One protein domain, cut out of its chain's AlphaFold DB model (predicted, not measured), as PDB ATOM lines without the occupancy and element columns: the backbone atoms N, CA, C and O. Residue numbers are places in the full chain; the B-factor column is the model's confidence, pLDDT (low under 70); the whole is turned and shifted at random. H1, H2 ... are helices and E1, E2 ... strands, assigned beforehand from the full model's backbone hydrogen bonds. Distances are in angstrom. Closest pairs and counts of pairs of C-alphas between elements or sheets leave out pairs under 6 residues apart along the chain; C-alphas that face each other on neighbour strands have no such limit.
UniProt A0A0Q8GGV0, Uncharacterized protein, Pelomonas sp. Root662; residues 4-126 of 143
ATOM      1  N   THR A   4      28.139 -26.334 -45.933       49.69
ATOM      2  CA  THR A   4      27.985 -27.563 -46.716       49.69
ATOM      3  C   THR A   4      26.999 -28.522 -46.033       49.69
ATOM      4  O   THR A   4      26.935 -28.572 -44.804       49.69
ATOM      5  N   LYS A   5      26.260 -29.317 -46.831       49.53
ATOM      6  CA  LYS A   5      25.327 -30.398 -46.411       49.53
ATOM      7  C   LYS A   5      25.795 -31.213 -45.193       49.53
ATOM      8  O   LYS A   5      24.979 -31.647 -44.387       49.53
ATOM      9  N   ALA A   6      27.109 -31.370 -45.034       48.91
ATOM     10  CA  ALA A   6      27.766 -32.032 -43.910       48.91
ATOM     11  C   ALA A   6      27.386 -31.475 -42.520       48.91
ATOM     12  O   ALA A   6      27.377 -32.232 -41.555       48.91
ATOM     13  N   ARG A   7      27.035 -30.186 -42.393       49.16
ATOM     14  CA  ARG A   7      26.638 -29.596 -41.100       49.16
ATOM     15  C   ARG A   7      25.174 -29.870 -40.739       49.16
ATOM     16  O   ARG A   7      24.848 -29.914 -39.560       49.16
ATOM     17  N   TYR A   8      24.317 -30.118 -41.735       48.06
ATOM     18  CA  TYR A   8      22.919 -30.518 -41.519       48.06
ATOM     19  C   TYR A   8      22.839 -31.942 -40.945       48.06
ATOM     20  O   TYR A   8      22.058 -32.205 -40.038       48.06
ATOM     21  N   LEU A   9      23.736 -32.824 -41.404       48.94
ATOM     22  CA  LEU A   9      23.950 -34.178 -40.873       48.94
ATOM     23  C   LEU A   9      24.369 -34.209 -39.395       48.94
ATOM     24  O   LEU A   9      24.124 -35.198 -38.713       48.94
ATOM     25  N   GLN A  10      24.992 -33.140 -38.895       46.12
ATOM     26  CA  GLN A  10      25.467 -33.037 -37.512       46.12
ATOM     27  C   GLN A  10      24.468 -32.337 -36.578       46.12
ATOM     28  O   GLN A  10      24.810 -32.041 -35.434       46.12
ATOM     29  N   HIS A  11      23.243 -32.051 -37.036       53.09
ATOM     30  CA  HIS A  11      22.245 -31.433 -36.171       53.09
ATOM     31  C   HIS A  11      21.860 -32.416 -35.047       53.09
ATOM     32  O   HIS A  11      21.377 -33.506 -35.345       53.09
ATOM     33  N   PRO A  12      22.016 -32.071 -33.755       52.84
ATOM     34  CA  PRO A  12      21.812 -33.009 -32.641       52.84
ATOM     35  C   PRO A  12      20.371 -33.538 -32.523       52.84
ATOM     36  O   PRO A  12      20.119 -34.530 -31.846       52.84
ATOM     37  N   SER A  13      19.412 -32.898 -33.198       57.59
ATOM     38  CA  SER A  13      18.011 -33.341 -33.275       57.59
ATOM     39  C   SER A  13      17.719 -34.300 -34.436       57.59
ATOM     40  O   SER A  13      16.597 -34.793 -34.538       57.59
ATOM     41  N   LEU A  14      18.691 -34.538 -35.323       65.94
ATOM     42  CA  LEU A  14      18.553 -35.427 -36.471       65.94
ATOM     43  C   LEU A  14      18.686 -36.875 -36.002       65.94
ATOM     44  O   LEU A  14      19.729 -37.299 -35.504       65.94
ATOM     45  N   ARG A  15      17.611 -37.650 -36.157       79.12
ATOM     46  CA  ARG A  15      17.651 -39.090 -35.900       79.12
ATOM     47  C   ARG A  15      17.896 -39.817 -37.210       79.12
ATOM     48  O   ARG A  15      17.030 -39.837 -38.081       79.12
ATOM     49  N   GLN A  16      19.061 -40.447 -37.315       83.50
ATOM     50  CA  GLN A  16      19.338 -41.377 -38.399       83.50
ATOM     51  C   GLN A  16      18.541 -42.665 -38.192       83.50
ATOM     52  O   GLN A  16      18.558 -43.237 -37.097       83.50
ATOM     53  N   VAL A  17      17.843 -43.100 -39.232       86.00
ATOM     54  CA  VAL A  17      17.128 -44.369 -39.322       86.00
ATOM     55  C   VAL A  17      17.561 -45.086 -40.595       86.00
ATOM     56  O   VAL A  17      17.967 -44.468 -41.579       86.00
ATOM     57  N   THR A  18      17.468 -46.403 -40.570       85.00
ATOM     58  CA  THR A  18      17.694 -47.265 -41.726       85.00
ATOM     59  C   THR A  18      16.452 -48.116 -41.903       85.00
ATOM     60  O   THR A  18      15.989 -48.728 -40.939       85.00
ATOM     61  N   CYS A  19      15.918 -48.159 -43.115       84.00
ATOM     62  CA  CYS A  19      14.870 -49.099 -43.491       84.00
ATOM     63  C   CYS A  19      15.419 -50.007 -44.585       84.00
ATOM     64  O   CYS A  19      16.319 -49.614 -45.325       84.00
ATOM     65  N   ASN A  20      14.860 -51.205 -44.697       76.69
ATOM     66  CA  ASN A  20      15.190 -52.131 -45.768       76.69
ATOM     67  C   ASN A  20      13.885 -52.471 -46.498       76.69
ATOM     68  O   ASN A  20      13.183 -53.401 -46.109       76.69
ATOM     69  N   GLY A  21      13.503 -51.637 -47.470       82.69
ATOM     70  CA  GLY A  21      12.179 -51.669 -48.105       82.69
ATOM     71  C   GLY A  21      11.239 -50.594 -47.552       82.69
ATOM     72  O   GLY A  21      11.592 -49.415 -47.564       82.69
ATOM     73  N   ASP A  22      10.047 -50.987 -47.087       86.75
ATOM     74  CA  ASP A  22       9.024 -50.051 -46.598       86.75
ATOM     75  C   ASP A  22       9.463 -49.342 -45.297       86.75
ATOM     76  O   ASP A  22       9.652 -49.957 -44.245       86.75
ATOM     77  N   CYS A  23       9.622 -48.021 -45.369       88.62
ATOM     78  CA  CYS A  23       9.995 -47.152 -44.253       88.62
ATOM     79  C   CYS A  23       8.807 -46.719 -43.387       88.62
ATOM     80  O   CYS A  23       9.019 -46.056 -42.365       88.62
ATOM     81  N   THR A  24       7.573 -47.054 -43.768       88.44
ATOM     82  CA  THR A  24       6.368 -46.476 -43.159       88.44
ATOM     83  C   THR A  24       6.302 -46.693 -41.644       88.44
ATOM     84  O   THR A  24       6.156 -45.729 -40.888       88.44
ATOM     85  N   ALA A  25       6.513 -47.927 -41.173       88.75
ATOM     86  CA  ALA A  25       6.485 -48.248 -39.744       88.75
ATOM     87  C   ALA A  25       7.610 -47.552 -38.955       88.75
ATOM     88  O   ALA A  25       7.383 -47.039 -37.857       88.75
ATOM     89  N   THR A  26       8.815 -47.483 -39.527       89.75
ATOM     90  CA  THR A  26       9.979 -46.834 -38.904       89.75
ATOM     91  C   THR A  26       9.750 -45.335 -38.730       89.75
ATOM     92  O   THR A  26      10.053 -44.774 -37.674       89.75
ATOM     93  N   LEU A  27       9.186 -44.680 -39.747       87.94
ATOM     94  CA  LEU A  27       8.876 -43.253 -39.698       87.94
ATOM     95  C   LEU A  27       7.729 -42.952 -38.731       87.94
ATOM     96  O   LEU A  27       7.836 -42.005 -37.951       87.94
ATOM     97  N   ALA A  28       6.679 -43.779 -38.723       88.56
ATOM     98  CA  ALA A  28       5.573 -43.652 -37.779       88.56
ATOM     99  C   ALA A  28       6.056 -43.796 -36.326       88.56
ATOM    100  O   ALA A  28       5.779 -42.934 -35.495       88.56
ATOM    101  N   ALA A  29       6.866 -44.819 -36.031       88.50
ATOM    102  CA  ALA A  29       7.447 -45.013 -34.704       88.50
ATOM    103  C   ALA A  29       8.332 -43.831 -34.279       88.50
ATOM    104  O   ALA A  29       8.272 -43.384 -33.131       88.50
ATOM    105  N   ALA A  30       9.127 -43.281 -35.202       87.12
ATOM    106  CA  ALA A  30       9.956 -42.115 -34.919       87.12
ATOM    107  C   ALA A  30       9.109 -40.860 -34.637       87.12
ATOM    108  O   ALA A  30       9.418 -40.106 -33.708       87.12
ATOM    109  N   TYR A  31       8.019 -40.666 -35.380       88.25
ATOM    110  CA  TYR A  31       7.072 -39.582 -35.142       88.25
ATOM    111  C   TYR A  31       6.377 -39.721 -33.777       88.25
ATOM    112  O   TYR A  31       6.348 -38.757 -33.006       88.25
ATOM    113  N   THR A  32       5.912 -40.921 -33.414       87.12
ATOM    114  CA  THR A  32       5.336 -41.204 -32.085       87.12
ATOM    115  C   THR A  32       6.351 -40.993 -30.961       87.12
ATOM    116  O   THR A  32       6.001 -40.483 -29.901       87.12
ATOM    117  N   ALA A  33       7.632 -41.283 -31.202       85.62
ATOM    118  CA  ALA A  33       8.726 -41.010 -30.266       85.62
ATOM    119  C   ALA A  33       9.116 -39.515 -30.168       85.62
ATOM    120  O   ALA A  33      10.165 -39.181 -29.604       85.62
ATOM    121  N   GLY A  34       8.322 -38.608 -30.747       84.25
ATOM    122  CA  GLY A  34       8.545 -37.162 -30.691       84.25
ATOM    123  C   GLY A  34       9.663 -36.663 -31.608       84.25
ATOM    124  O   GLY A  34      10.119 -35.528 -31.467       84.25
ATOM    125  N   LYS A  35      10.157 -37.490 -32.538       86.38
ATOM    126  CA  LYS A  35      11.182 -37.064 -33.495       86.38
ATOM    127  C   LYS A  35      10.521 -36.322 -34.651       86.38
ATOM    128  O   LYS A  35       9.479 -36.730 -35.160       86.38
ATOM    129  N   ARG A  36      11.132 -35.205 -35.044       83.69
ATOM    130  CA  ARG A  36      10.612 -34.305 -36.087       83.69
ATOM    131  C   ARG A  36      11.563 -34.117 -37.258       83.69
ATOM    132  O   ARG A  36      11.130 -33.654 -38.300       83.69
ATOM    133  N   ILE A  37      12.830 -34.502 -37.104       85.44
ATOM    134  CA  ILE A  37      13.832 -34.478 -38.170       85.44
ATOM    135  C   ILE A  37      14.417 -35.881 -38.284       85.44
ATOM    136  O   ILE A  37      15.133 -36.339 -37.386       85.44
ATOM    137  N   ILE A  38      14.090 -36.562 -39.376       89.00
ATOM    138  CA  ILE A  38      14.543 -37.920 -39.653       89.00
ATOM    139  C   ILE A  38      15.473 -37.920 -40.853       89.00
ATOM    140  O   ILE A  38      15.168 -37.338 -41.893       89.00
ATOM    141  N   TRP A  39      16.590 -38.623 -40.704       87.44
ATOM    142  CA  TRP A  39      17.497 -38.925 -41.796       87.44
ATOM    143  C   TRP A  39      17.432 -40.411 -42.111       87.44
ATOM    144  O   TRP A  39      17.795 -41.235 -41.279       87.44
ATOM    145  N   VAL A  40      17.002 -40.758 -43.314       89.25
ATOM    146  CA  VAL A  40      17.026 -42.125 -43.822       89.25
ATOM    147  C   VAL A  40      18.358 -42.347 -44.531       89.25
ATOM    148  O   VAL A  40      18.637 -41.757 -45.580       89.25
ATOM    149  N   ASP A  41      19.212 -43.184 -43.941       86.06
ATOM    150  CA  ASP A  41      20.489 -43.569 -44.548       86.06
ATOM    151  C   ASP A  41      20.289 -44.752 -45.492       86.06
ATOM    152  O   ASP A  41      20.511 -45.906 -45.139       86.06
ATOM    153  N   GLY A  42      19.809 -44.445 -46.695       85.81
ATOM    154  CA  GLY A  42      19.515 -45.441 -47.715       85.81
ATOM    155  C   GLY A  42      18.435 -44.975 -48.676       85.81
ATOM    156  O   GLY A  42      18.129 -43.781 -48.753       85.81
ATOM    157  N   ASP A  43      17.898 -45.944 -49.408       86.06
ATOM    158  CA  ASP A  43      16.699 -45.772 -50.220       86.06
ATOM    159  C   ASP A  43      15.470 -45.771 -49.296       86.06
ATOM    160  O   ASP A  43      15.432 -46.486 -48.290       86.06
ATOM    161  N   MET A  44      14.474 -44.945 -49.613       88.44
ATOM    162  CA  MET A  44      13.244 -44.826 -48.832       88.44
ATOM    163  C   MET A  44      12.056 -45.255 -49.685       88.44
ATOM    164  O   MET A  44      11.760 -44.600 -50.680       88.44
ATOM    165  N   ALA A  45      11.335 -46.302 -49.285       89.81
ATOM    166  CA  ALA A  45      10.063 -46.658 -49.905       89.81
ATOM    167  C   ALA A  45       8.899 -46.408 -48.939       89.81
ATOM    168  O   ALA A  45       9.010 -46.689 -47.748       89.81
ATOM    169  N   ILE A  46       7.787 -45.888 -49.452       88.50
ATOM    170  CA  ILE A  46       6.500 -45.798 -48.758       88.50
ATOM    171  C   ILE A  46       5.482 -46.520 -49.629       88.50
ATOM    172  O   ILE A  46       5.158 -46.064 -50.731       88.50
ATOM    173  N   GLN A  47       5.002 -47.662 -49.156       86.31
ATOM    174  CA  GLN A  47       4.079 -48.507 -49.924       86.31
ATOM    175  C   GLN A  47       2.679 -48.556 -49.314       86.31
ATOM    176  O   GLN A  47       1.715 -48.878 -50.001       86.31
ATOM    177  N   SER A  48       2.556 -48.200 -48.038       83.06
ATOM    178  CA  SER A  48       1.294 -48.180 -47.308       83.06
ATOM    179  C   SER A  48       0.769 -46.755 -47.124       83.06
ATOM    180  O   SER A  48       1.511 -45.771 -47.191       83.06
ATOM    181  N   SER A  49      -0.544 -46.634 -46.932       83.25
ATOM    182  CA  SER A  49      -1.185 -45.349 -46.654       83.25
ATOM    183  C   SER A  49      -0.896 -44.923 -45.218       83.25
ATOM    184  O   SER A  49      -1.282 -45.610 -44.275       83.25
ATOM    185  N   GLN A  50      -0.225 -43.786 -45.055       84.81
ATOM    186  CA  GLN A  50       0.161 -43.255 -43.752       84.81
ATOM    187  C   GLN A  50       0.192 -41.732 -43.796       84.81
ATOM    188  O   GLN A  50       0.757 -41.143 -44.717       84.81
ATOM    189  N   THR A  51      -0.352 -41.106 -42.754       87.62
ATOM    190  CA  THR A  51      -0.199 -39.670 -42.516       87.62
ATOM    191  C   THR A  51       0.946 -39.434 -41.532       87.62
ATOM    192  O   THR A  51       0.972 -40.041 -40.457       87.62
ATOM    193  N   LEU A  52       1.896 -38.570 -41.895       87.81
ATOM    194  CA  LEU A  52       3.015 -38.138 -41.057       87.81
ATOM    195  C   LEU A  52       3.020 -36.612 -40.905       87.81
ATOM    196  O   LEU A  52       2.908 -35.869 -41.882       87.81
ATOM    197  N   GLY A  53       3.199 -36.154 -39.666       86.12
ATOM    198  CA  GLY A  53       3.148 -34.736 -39.316       86.12
ATOM    199  C   GLY A  53       1.732 -34.154 -39.305       86.12
ATOM    200  O   GLY A  53       0.762 -34.765 -39.758       86.12
ATOM    201  N   SER A  54       1.621 -32.936 -38.790       86.06
ATOM    202  CA  SER A  54       0.403 -32.123 -38.831       86.06
ATOM    203  C   SER A  54       0.750 -30.653 -39.083       86.06
ATOM    204  O   SER A  54       1.915 -30.264 -39.036       86.06
ATOM    205  N   ALA A  55      -0.258 -29.807 -39.309       80.69
ATOM    206  CA  ALA A  55      -0.047 -28.364 -39.453       80.69
ATOM    207  C   ALA A  55       0.540 -27.700 -38.188       80.69
ATOM    208  O   ALA A  55       1.217 -26.680 -38.288       80.69
ATOM    209  N   SER A  56       0.286 -28.263 -36.999       81.81
ATOM    210  CA  SER A  56       0.846 -27.781 -35.728       81.81
ATOM    211  C   SER A  56       2.177 -28.441 -35.363       81.81
ATOM    212  O   SER A  56       2.885 -27.936 -34.491       81.81
ATOM    213  N   ASP A  57       2.511 -29.557 -36.012       83.94
ATOM    214  CA  ASP A  57       3.694 -30.357 -35.722       83.94
ATOM    215  C   ASP A  57       4.283 -30.971 -37.010       83.94
ATOM    216  O   ASP A  57       4.106 -32.165 -37.291       83.94
ATOM    217  N   PRO A  58       4.933 -30.143 -37.850       85.62
ATOM    218  CA  PRO A  58       5.444 -30.585 -39.139       85.62
ATOM    219  C   PRO A  58       6.646 -31.522 -38.979       85.62
ATOM    220  O   PRO A  58       7.468 -31.374 -38.067       85.62
ATOM    221  N   MET A  59       6.787 -32.464 -39.912       86.62
ATOM    222  CA  MET A  59       7.882 -33.436 -39.924       86.62
ATOM    223  C   MET A  59       8.815 -33.216 -41.119       86.62
ATOM    224  O   MET A  59       8.376 -32.996 -42.247       86.62
ATOM    225  N   VAL A  60      10.121 -33.301 -40.876       87.50
ATOM    226  CA  VAL A  60      11.165 -33.231 -41.900       87.50
ATOM    227  C   VAL A  60      11.764 -34.615 -42.097       87.50
ATOM    228  O   VAL A  60      12.258 -35.228 -41.147       87.50
ATOM    229  N   ILE A  61      11.746 -35.090 -43.337       88.44
ATOM    230  CA  ILE A  61      12.288 -36.388 -43.731       88.44
ATOM    231  C   ILE A  61      13.321 -36.157 -44.825       88.44
ATOM    232  O   ILE A  61      13.040 -35.524 -45.841       88.44
ATOM    233  N   ILE A  62      14.525 -36.677 -44.611       87.62
ATOM    234  CA  ILE A  62      15.636 -36.556 -45.549       87.62
ATOM    235  C   ILE A  62      16.106 -37.957 -45.897       87.62
ATOM    236  O   ILE A  62      16.641 -38.650 -45.038       87.62
ATOM    237  N   ALA A  63      15.926 -38.373 -47.143       89.56
ATOM    238  CA  ALA A  63      16.478 -39.615 -47.659       89.56
ATOM    239  C   ALA A  63      17.786 -39.332 -48.398       89.56
ATOM    240  O   ALA A  63      17.857 -38.455 -49.258       89.56
ATOM    241  N   LYS A  64      18.835 -40.091 -48.078       85.75
ATOM    242  CA  LYS A  64      20.156 -39.922 -48.702       85.75
ATOM    243  C   LYS A  64      20.188 -40.343 -50.175       85.75
ATOM    244  O   LYS A  64      21.033 -39.848 -50.920       85.75
ATOM    245  N   ARG A  65      19.334 -41.285 -50.579       87.62
ATOM    246  CA  ARG A  65      19.314 -41.862 -51.930       87.62
ATOM    247  C   ARG A  65      17.959 -41.623 -52.602       87.62
ATOM    248  O   ARG A  65      17.497 -40.482 -52.609       87.62
ATOM    249  N   ASP A  66      17.379 -42.656 -53.204       86.50
ATOM    250  CA  ASP A  66      16.135 -42.561 -53.957       86.50
ATOM    251  C   ASP A  66      14.919 -42.691 -53.024       86.50
ATOM    252  O   ASP A  66      14.952 -43.411 -52.021       86.50
ATOM    253  N   ILE A  67      13.842 -41.982 -53.357       88.06
ATOM    254  CA  ILE A  67      12.548 -42.062 -52.676       88.06
ATOM    255  C   ILE A  67      11.538 -42.705 -53.618       88.06
ATOM    256  O   ILE A  67      11.368 -42.234 -54.736       88.06
ATOM    257  N   THR A  68      10.832 -43.733 -53.155       89.56
ATOM    258  CA  THR A  68       9.717 -44.356 -53.874       89.56
ATOM    259  C   THR A  68       8.429 -44.209 -53.071       89.56
ATOM    260  O   THR A  68       8.319 -44.744 -51.970       89.56
ATOM    261  N   LEU A  69       7.444 -43.496 -53.609       87.69
ATOM    262  CA  LEU A  69       6.118 -43.324 -53.016       87.69
ATOM    263  C   LEU A  69       5.110 -44.085 -53.871       87.69
ATOM    264  O   LEU A  69       4.931 -43.753 -55.037       87.69
ATOM    265  N   SER A  70       4.473 -45.106 -53.303       85.62
ATOM    266  CA  SER A  70       3.495 -45.934 -54.025       85.62
ATOM    267  C   SER A  70       2.140 -46.104 -53.334       85.62
ATOM    268  O   SER A  70       1.155 -46.431 -53.994       85.62
ATOM    269  N   GLY A  71       2.074 -45.831 -52.029       80.00
ATOM    270  CA  GLY A  71       0.833 -45.818 -51.249       80.00
ATOM    271  C   GLY A  71       0.220 -44.422 -51.090       80.00
ATOM    272  O   GLY A  71       0.831 -43.413 -51.452       80.00
ATOM    273  N   GLY A  72      -0.970 -44.358 -50.478       81.00
ATOM    274  CA  GLY A  72      -1.676 -43.116 -50.134       81.00
ATOM    275  C   GLY A  72      -1.005 -42.359 -48.983       81.00
ATOM    276  O   GLY A  72      -1.529 -42.288 -47.872       81.00
ATOM    277  N   PHE A  73       0.197 -41.852 -49.231       85.19
ATOM    278  CA  PHE A  73       1.026 -41.156 -48.256       85.19
ATOM    279  C   PHE A  73       0.587 -39.698 -48.085       85.19
ATOM    280  O   PHE A  73       0.378 -38.982 -49.058       85.19
ATOM    281  N   GLN A  74       0.467 -39.230 -46.848       87.81
ATOM    282  CA  GLN A  74       0.194 -37.826 -46.561       87.81
ATOM    283  C   GLN A  74       1.282 -37.261 -45.664       87.81
ATOM    284  O   GLN A  74       1.475 -37.731 -44.545       87.81
ATOM    285  N   LEU A  75       1.981 -36.230 -46.128       87.62
ATOM    286  CA  LEU A  75       3.023 -35.572 -45.348       87.62
ATOM    287  C   LEU A  75       2.677 -34.109 -45.120       87.62
ATOM    288  O   LEU A  75       2.494 -33.367 -46.078       87.62
ATOM    289  N   ASN A  76       2.686 -33.683 -43.860       88.31
ATOM    290  CA  ASN A  76       2.716 -32.268 -43.500       88.31
ATOM    291  C   ASN A  76       4.141 -31.907 -43.066       88.31
ATOM    292  O   ASN A  76       4.576 -32.267 -41.967       88.31
ATOM    293  N   GLY A  77       4.883 -31.221 -43.933       87.19
ATOM    294  CA  GLY A  77       6.263 -30.839 -43.662       87.19
ATOM    295  C   GLY A  77       7.158 -30.835 -44.896       87.19
ATOM    296  O   GLY A  77       6.773 -30.352 -45.958       87.19
ATOM    297  N   MET A  78       8.390 -31.315 -44.734       84.62
ATOM    298  CA  MET A  78       9.416 -31.240 -45.775       84.62
ATOM    299  C   MET A  78       9.981 -32.619 -46.094       84.62
ATOM    300  O   MET A  78      10.453 -33.319 -45.198       84.62
ATOM    301  N   LEU A  79       9.988 -32.969 -47.378       86.81
ATOM    302  CA  LEU A  79      10.618 -34.173 -47.902       86.81
ATOM    303  C   LEU A  79      11.831 -33.801 -48.753       86.81
ATOM    304  O   LEU A  79      11.726 -32.966 -49.650       86.81
ATOM    305  N   VAL A  80      12.977 -34.422 -48.480       85.38
ATOM    306  CA  VAL A  80      14.223 -34.196 -49.221       85.38
ATOM    307  C   VAL A  80      14.763 -35.515 -49.754       85.38
ATOM    308  O   VAL A  80      15.070 -36.409 -48.969       85.38
ATOM    309  N   ALA A  81      14.921 -35.619 -51.069       87.69
ATOM    310  CA  ALA A  81      15.568 -36.736 -51.742       87.69
ATOM    311  C   ALA A  81      16.977 -36.346 -52.194       87.69
ATOM    312  O   ALA A  81      17.155 -35.395 -52.958       87.69
ATOM    313  N   GLY A  82      17.974 -37.114 -51.762       80.38
ATOM    314  CA  GLY A  82      19.364 -36.944 -52.188       80.38
ATOM    315  C   GLY A  82      19.629 -37.380 -53.633       80.38
ATOM    316  O   GLY A  82      20.693 -37.085 -54.170       80.38
ATOM    317  N   ARG A  83      18.687 -38.090 -54.268       84.06
ATOM    318  CA  ARG A  83      18.727 -38.467 -55.688       84.06
ATOM    319  C   ARG A  83      17.340 -38.316 -56.320       84.06
ATOM    320  O   ARG A  83      16.856 -37.191 -56.415       84.06
ATOM    321  N   HIS A  84      16.710 -39.401 -56.759       81.62
ATOM    322  CA  HIS A  84      15.449 -39.360 -57.494       81.62
ATOM    323  C   HIS A  84      14.251 -39.518 -56.562       81.62
ATOM    324  O   HIS A  84      14.338 -40.152 -55.507       81.62
ATOM    325  N   VAL A  85      13.113 -38.976 -56.984       84.19
ATOM    326  CA  VAL A  85      11.806 -39.267 -56.392       84.19
ATOM    327  C   VAL A  85      10.981 -39.970 -57.456       84.19
ATOM    328  O   VAL A  85      10.733 -39.398 -58.512       84.19
ATOM    329  N   ASN A  86      10.565 -41.199 -57.183       85.44
ATOM    330  CA  ASN A  86       9.595 -41.923 -57.984       85.44
ATOM    331  C   ASN A  86       8.279 -41.992 -57.212       85.44
ATOM    332  O   ASN A  86       8.218 -42.568 -56.127       85.44
ATOM    333  N   TRP A  87       7.236 -41.377 -57.740       83.62
ATOM    334  CA  TRP A  87       5.949 -41.266 -57.079       83.62
ATOM    335  C   TRP A  87       4.869 -41.862 -57.971       83.62
ATOM    336  O   TRP A  87       4.363 -41.207 -58.873       83.62
ATOM    337  N   THR A  88       4.512 -43.112 -57.704       75.88
ATOM    338  CA  THR A  88       3.537 -43.899 -58.463       75.88
ATOM    339  C   THR A  88       2.293 -44.125 -57.609       75.88
ATOM    340  O   THR A  88       2.226 -45.094 -56.858       75.88
ATOM    341  N   ASN A  89       1.303 -43.236 -57.669       65.88
ATOM    342  CA  ASN A  89       0.069 -43.368 -56.883       65.88
ATOM    343  C   ASN A  89      -0.811 -44.507 -57.424       65.88
ATOM    344  O   ASN A  89      -1.712 -44.283 -58.229       65.88
ATOM    345  N   ALA A  90      -0.566 -45.734 -56.965       59.31
ATOM    346  CA  ALA A  90      -1.325 -46.905 -57.398       59.31
ATOM    347  C   ALA A  90      -2.662 -47.068 -56.644       59.31
ATOM    348  O   ALA A  90      -3.583 -47.694 -57.165       59.31
ATOM    349  N   SER A  91      -2.798 -46.520 -55.425       53.38
ATOM    350  CA  SER A  91      -3.952 -46.800 -54.554       53.38
ATOM    351  C   SER A  91      -4.314 -45.662 -53.580       53.38
ATOM    352  O   SER A  91      -4.185 -45.802 -52.362       53.38
ATOM    353  N   GLY A  92      -4.813 -44.542 -54.112       57.78
ATOM    354  CA  GLY A  92      -5.344 -43.416 -53.329       57.78
ATOM    355  C   GLY A  92      -4.477 -42.156 -53.391       57.78
ATOM    356  O   GLY A  92      -3.282 -42.224 -53.653       57.78
ATOM    357  N   GLY A  93      -5.099 -40.990 -53.193       65.06
ATOM    358  CA  GLY A  93      -4.439 -39.690 -53.320       65.06
ATOM    359  C   GLY A  93      -3.350 -39.488 -52.267       65.06
ATOM    360  O   GLY A  93      -3.646 -39.296 -51.089       65.06
ATOM    361  N   SER A  94      -2.094 -39.527 -52.701       74.88
ATOM    362  CA  SER A  94      -0.944 -39.093 -51.904       74.88
ATOM    363  C   SER A  94      -0.758 -37.580 -52.024       74.88
ATOM    364  O   SER A  94      -0.915 -37.012 -53.109       74.88
ATOM    365  N   MET A  95      -0.441 -36.925 -50.908       80.38
ATOM    366  CA  MET A  95      -0.384 -35.467 -50.796       80.38
ATOM    367  C   MET A  95       0.791 -35.037 -49.921       80.38
ATOM    368  O   MET A  95       0.983 -35.550 -48.816       80.38
ATOM    369  N   ILE A  96       1.547 -34.040 -50.379       82.25
ATOM    370  CA  ILE A  96       2.568 -33.383 -49.558       82.25
ATOM    371  C   ILE A  96       2.145 -31.931 -49.345       82.25
ATOM    372  O   ILE A  96       2.104 -31.129 -50.276       82.25
ATOM    373  N   VAL A  97       1.849 -31.592 -48.096       82.06
ATOM    374  CA  VAL A  97       1.568 -30.234 -47.636       82.06
ATOM    375  C   VAL A  97       2.855 -29.656 -47.055       82.06
ATOM    376  O   VAL A  97       3.273 -30.008 -45.952       82.06
ATOM    377  N   GLY A  98       3.509 -28.775 -47.810       81.06
ATOM    378  CA  GLY A  98       4.772 -28.155 -47.418       81.06
ATOM    379  C   GLY A  98       5.770 -28.086 -48.566       81.06
ATOM    380  O   GLY A  98       5.577 -27.299 -49.492       81.06
ATOM    381  N   MET A  99       6.871 -28.837 -48.481       77.69
ATOM    382  CA  MET A  99       7.967 -28.761 -49.455       77.69
ATOM    383  C   MET A  99       8.492 -30.137 -49.860       77.69
ATOM    384  O   MET A  99       8.731 -30.995 -49.013       77.69
ATOM    385  N   LEU A 100       8.761 -30.302 -51.152       81.50
ATOM    386  CA  LEU A 100       9.510 -31.423 -51.710       81.50
ATOM    387  C   LEU A 100      10.773 -30.875 -52.378       81.50
ATOM    388  O   LEU A 100      10.687 -29.989 -53.226       81.50
ATOM    389  N   LEU A 101      11.936 -31.398 -52.000       80.06
ATOM    390  CA  LEU A 101      13.212 -31.095 -52.638       80.06
ATOM    391  C   LEU A 101      13.835 -32.395 -53.136       80.06
ATOM    392  O   LEU A 101      14.019 -33.325 -52.359       80.06
ATOM    393  N   ALA A 102      14.177 -32.452 -54.413       81.50
ATOM    394  CA  ALA A 102      14.898 -33.569 -55.000       81.50
ATOM    395  C   ALA A 102      16.152 -33.043 -55.692       81.50
ATOM    396  O   ALA A 102      16.112 -32.000 -56.344       81.50
ATOM    397  N   GLU A 103      17.270 -33.742 -55.520       75.69
ATOM    398  CA  GLU A 103      18.518 -33.407 -56.217       75.69
ATOM    399  C   GLU A 103      18.556 -33.947 -57.649       75.69
ATOM    400  O   GLU A 103      19.252 -33.392 -58.497       75.69
ATOM    401  N   GLY A 104      17.825 -35.030 -57.910       72.94
ATOM    402  CA  GLY A 104      17.653 -35.641 -59.222       72.94
ATOM    403  C   GLY A 104      16.239 -35.453 -59.768       72.94
ATOM    404  O   GLY A 104      15.529 -34.509 -59.429       72.94
ATOM    405  N   ASN A 105      15.822 -36.377 -60.633       73.00
ATOM    406  CA  ASN A 105      14.513 -36.305 -61.278       73.00
ATOM    407  C   ASN A 105      13.376 -36.646 -60.310       73.00
ATOM    408  O   ASN A 105      13.490 -37.565 -59.494       73.00
ATOM    409  N   VAL A 106      12.260 -35.943 -60.474       73.94
ATOM    410  CA  VAL A 106      10.975 -36.271 -59.857       73.94
ATOM    411  C   VAL A 106      10.096 -36.862 -60.955       73.94
ATOM    412  O   VAL A 106       9.735 -36.165 -61.900       73.94
ATOM    413  N   VAL A 107       9.815 -38.159 -60.863       78.12
ATOM    414  CA  VAL A 107       8.930 -38.890 -61.774       78.12
ATOM    415  C   VAL A 107       7.630 -39.154 -61.038       78.12
ATOM    416  O   VAL A 107       7.641 -39.693 -59.934       78.12
ATOM    417  N   THR A 108       6.521 -38.744 -61.637       70.44
ATOM    418  CA  THR A 108       5.203 -38.771 -61.003       70.44
ATOM    419  C   THR A 108       4.192 -39.432 -61.919       70.44
ATOM    420  O   THR A 108       4.089 -39.051 -63.085       70.44
ATOM    421  N   ASP A 109       3.427 -40.370 -61.378       58.31
ATOM    422  CA  ASP A 109       2.338 -41.065 -62.053       58.31
ATOM    423  C   ASP A 109       1.118 -41.137 -61.112       58.31
ATOM    424  O   ASP A 109       1.243 -41.548 -59.953       58.31
ATOM    425  N   GLY A 110      -0.048 -40.684 -61.583       53.47
ATOM    426  CA  GLY A 110      -1.301 -40.594 -60.813       53.47
ATOM    427  C   GLY A 110      -1.674 -39.199 -60.272       53.47
ATOM    428  O   GLY A 110      -0.976 -38.207 -60.474       53.47
ATOM    429  N   VAL A 111      -2.826 -39.112 -59.589       48.47
ATOM    430  CA  VAL A 111      -3.366 -37.857 -59.021       48.47
ATOM    431  C   VAL A 111      -2.575 -37.474 -57.774       48.47
ATOM    432  O   VAL A 111      -2.546 -38.240 -56.811       48.47
ATOM    433  N   MET A 112      -1.949 -36.300 -57.778       54.16
ATOM    434  CA  MET A 112      -1.180 -35.784 -56.645       54.16
ATOM    435  C   MET A 112      -1.365 -34.285 -56.479       54.16
ATOM    436  O   MET A 112      -1.575 -33.567 -57.457       54.16
ATOM    437  N   ASP A 113      -1.256 -33.831 -55.233       51.16
ATOM    438  CA  ASP A 113      -1.338 -32.420 -54.876       51.16
ATOM    439  C   ASP A 113      -0.148 -32.048 -53.977       51.16
ATOM    440  O   ASP A 113       0.111 -32.690 -52.949       51.16
ATOM    441  N   ILE A 114       0.617 -31.039 -54.404       57.47
ATOM    442  CA  ILE A 114       1.722 -30.453 -53.640       57.47
ATOM    443  C   ILE A 114       1.271 -29.058 -53.231       57.47
ATOM    444  O   ILE A 114       1.384 -28.096 -53.994       57.47
ATOM    445  N   VAL A 115       0.770 -28.937 -52.004       56.59
ATOM    446  CA  VAL A 115       0.269 -27.661 -51.492       56.59
ATOM    447  C   VAL A 115       1.378 -26.976 -50.707       56.59
ATOM    448  O   VAL A 115       1.697 -27.347 -49.576       56.59
ATOM    449  N   TYR A 116       1.974 -25.951 -51.314       46.44
ATOM    450  CA  TYR A 116       2.976 -25.117 -50.659       46.44
ATOM    451  C   TYR A 116       2.324 -24.234 -49.586       46.44
ATOM    452  O   TYR A 116       1.553 -23.327 -49.900       46.44
ATOM    453  N   GLN A 117       2.652 -24.468 -48.311       49.72
ATOM    454  CA  GLN A 117       2.167 -23.656 -47.192       49.72
ATOM    455  C   GLN A 117       3.300 -22.830 -46.558       49.72
ATOM    456  O   GLN A 117       4.191 -23.393 -45.915       49.72
ATOM    457  N   PRO A 118       3.267 -21.488 -46.667       48.31
ATOM    458  CA  PRO A 118       4.323 -20.624 -46.136       48.31
ATOM    459  C   PRO A 118       4.412 -20.650 -44.601       48.31
ATOM    460  O   PRO A 118       5.496 -20.475 -44.056       48.31
ATOM    461  N   ALA A 119       3.321 -20.965 -43.895       52.69
ATOM    462  CA  ALA A 119       3.314 -21.068 -42.433       52.69
ATOM    463  C   ALA A 119       4.226 -22.194 -41.898       52.69
ATOM    464  O   ALA A 119       4.864 -22.037 -40.858       52.69
ATOM    465  N   ILE A 120       4.345 -23.305 -42.635       55.62
ATOM    466  CA  ILE A 120       5.258 -24.411 -42.301       55.62
ATOM    467  C   ILE A 120       6.715 -23.987 -42.550       55.62
ATOM    468  O   ILE A 120       7.605 -24.315 -41.763       55.62
ATOM    469  N   ALA A 121       6.955 -23.189 -43.596       54.28
ATOM    470  CA  ALA A 121       8.263 -22.601 -43.877       54.28
ATOM    471  C   ALA A 121       8.722 -21.665 -42.747       54.28
ATOM    472  O   ALA A 121       9.882 -21.723 -42.336       54.28
ATOM    473  N   ASP A 122       7.816 -20.843 -42.215       52.00
ATOM    474  CA  ASP A 122       8.117 -19.904 -41.132       52.00
ATOM    475  C   ASP A 122       8.347 -20.613 -39.788       52.00
ATOM    476  O   ASP A 122       9.250 -20.237 -39.035       52.00
ATOM    477  N   GLN A 123       7.617 -21.698 -39.498       55.12
ATOM    478  CA  GLN A 123       7.882 -22.512 -38.305       55.12
ATOM    479  C   GLN A 123       9.215 -23.273 -38.381       55.12
ATOM    480  O   GLN A 123       9.947 -23.320 -37.389       55.12
ATOM    481  N   LEU A 124       9.574 -23.815 -39.551       54.44
ATOM    482  CA  LEU A 124      10.882 -24.442 -39.777       54.44
ATOM    483  C   LEU A 124      12.022 -23.420 -39.676       54.44
ATOM    484  O   LEU A 124      13.046 -23.696 -39.048       54.44
ATOM    485  N   ARG A 125      11.820 -22.213 -40.214       52.00
ATOM    486  CA  ARG A 125      12.782 -21.106 -40.141       52.00
ATOM    487  C   ARG A 125      13.017 -20.628 -38.702       52.00
ATOM    488  O   ARG A 125      14.154 -20.303 -38.365       52.00
ATOM    489  N   ASN A 126      11.989 -20.653 -37.850       50.97
ATOM    490  CA  ASN A 126      12.093 -20.242 -36.444       50.97
ATOM    491  C   ASN A 126      12.628 -21.333 -35.498       50.97
ATOM    492  O   ASN A 126      13.212 -20.989 -34.473       50.97
TER     493      ASN A 126
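What this domain is: This is residues 4 to 126 of the 143 residues of an uncharacterized protein of Pelomonas sp. Root662 (UniProt A0A0Q8GGV0). The chain is wound in stacked turns, a three-sided coil: it passes back and forth between a twisted sheet of six strands and a flatter sheet of four, and the bends of E6 and E8 fold the larger sheet round a corner. H1 caps the coil at the end where E2 and E3 lie, and H2 packs outside the corner made by E6 and E8. The printed part has 123 residues, with ten named strands and two named helices in the order E1 H1 E2 E3 E4 E5 E6 E7 E8 E9 E10 H2, a mixed class. Both sheets are parallel, in the orders E1 E2 E4 E6 E8 E10 and E3 E5 E7 E9. The whole is compact, with a radius of gyration of the C-alphas of 13.3 A and spans of 37 by 31 by 28 A.

Where its parts are: The larger sheet holds E1, residues 14 to 17, E2, 37 to 40, E4, 59 to 63, E6, 74 to 81, 16.3 A long, E8, 94 to 102, 17.1 A, and E10, 112 to 115. E1 begins at C-alpha 14, (18.553, -35.427, -36.471). E6 bends by 98 degrees at residue 77, and E8 by 102 degrees at residue 98. The other sheet holds E3, residues 44 to 46, E5, 67 to 71, 12.4 A, E7, 85 to 91, 17.6 A, and E9, 106 to 109. H1 is residues 24 to 32, 12.3 A, and H2 is residues 118 to 126, 12.4 A, ending at C-alpha 126, (12.093, -20.242, -36.444).

How they stand to each other: In the larger sheet N 77 and O 97 of E6 and E8 are 2.9 A apart, within hydrogen-bond range, as are N 61 and O 78 of E4 and E6, 2.9 A. The sheets form a sandwich, two sheets face to face, 10.4 A centre to centre where they face each other, with strands at 42 degrees. In the smaller sheet N 69 of E5 and O 86 of E7 are 2.8 A apart. E1, H1 and E2 form a strand-helix-strand unit, two parallel neighbour strands with a helix between, with a right-handed crossover. H1 is over E2, height over the sheet 9.7 A. H2 is on the opposite face, height 9.8 A, over E6 and only just over E8, where 3 of its C-alphas fall; its closest C-alphas to E8 are Ile 120 and Gly 98, 6.4 A. In H1 and H2 every O i to N i+4 pair is within hydrogen-bond range.

The domain as a whole: The C-alphas farthest apart, Thr 4 and Ser 91, are 38.1 A apart. The printed part has no cut. The link E3 to E4, 12 residues, is long. The mean pLDDT of the printed part is 75.9; residues 4 to 14, 89 to 93 and 109 to 126 are under 70.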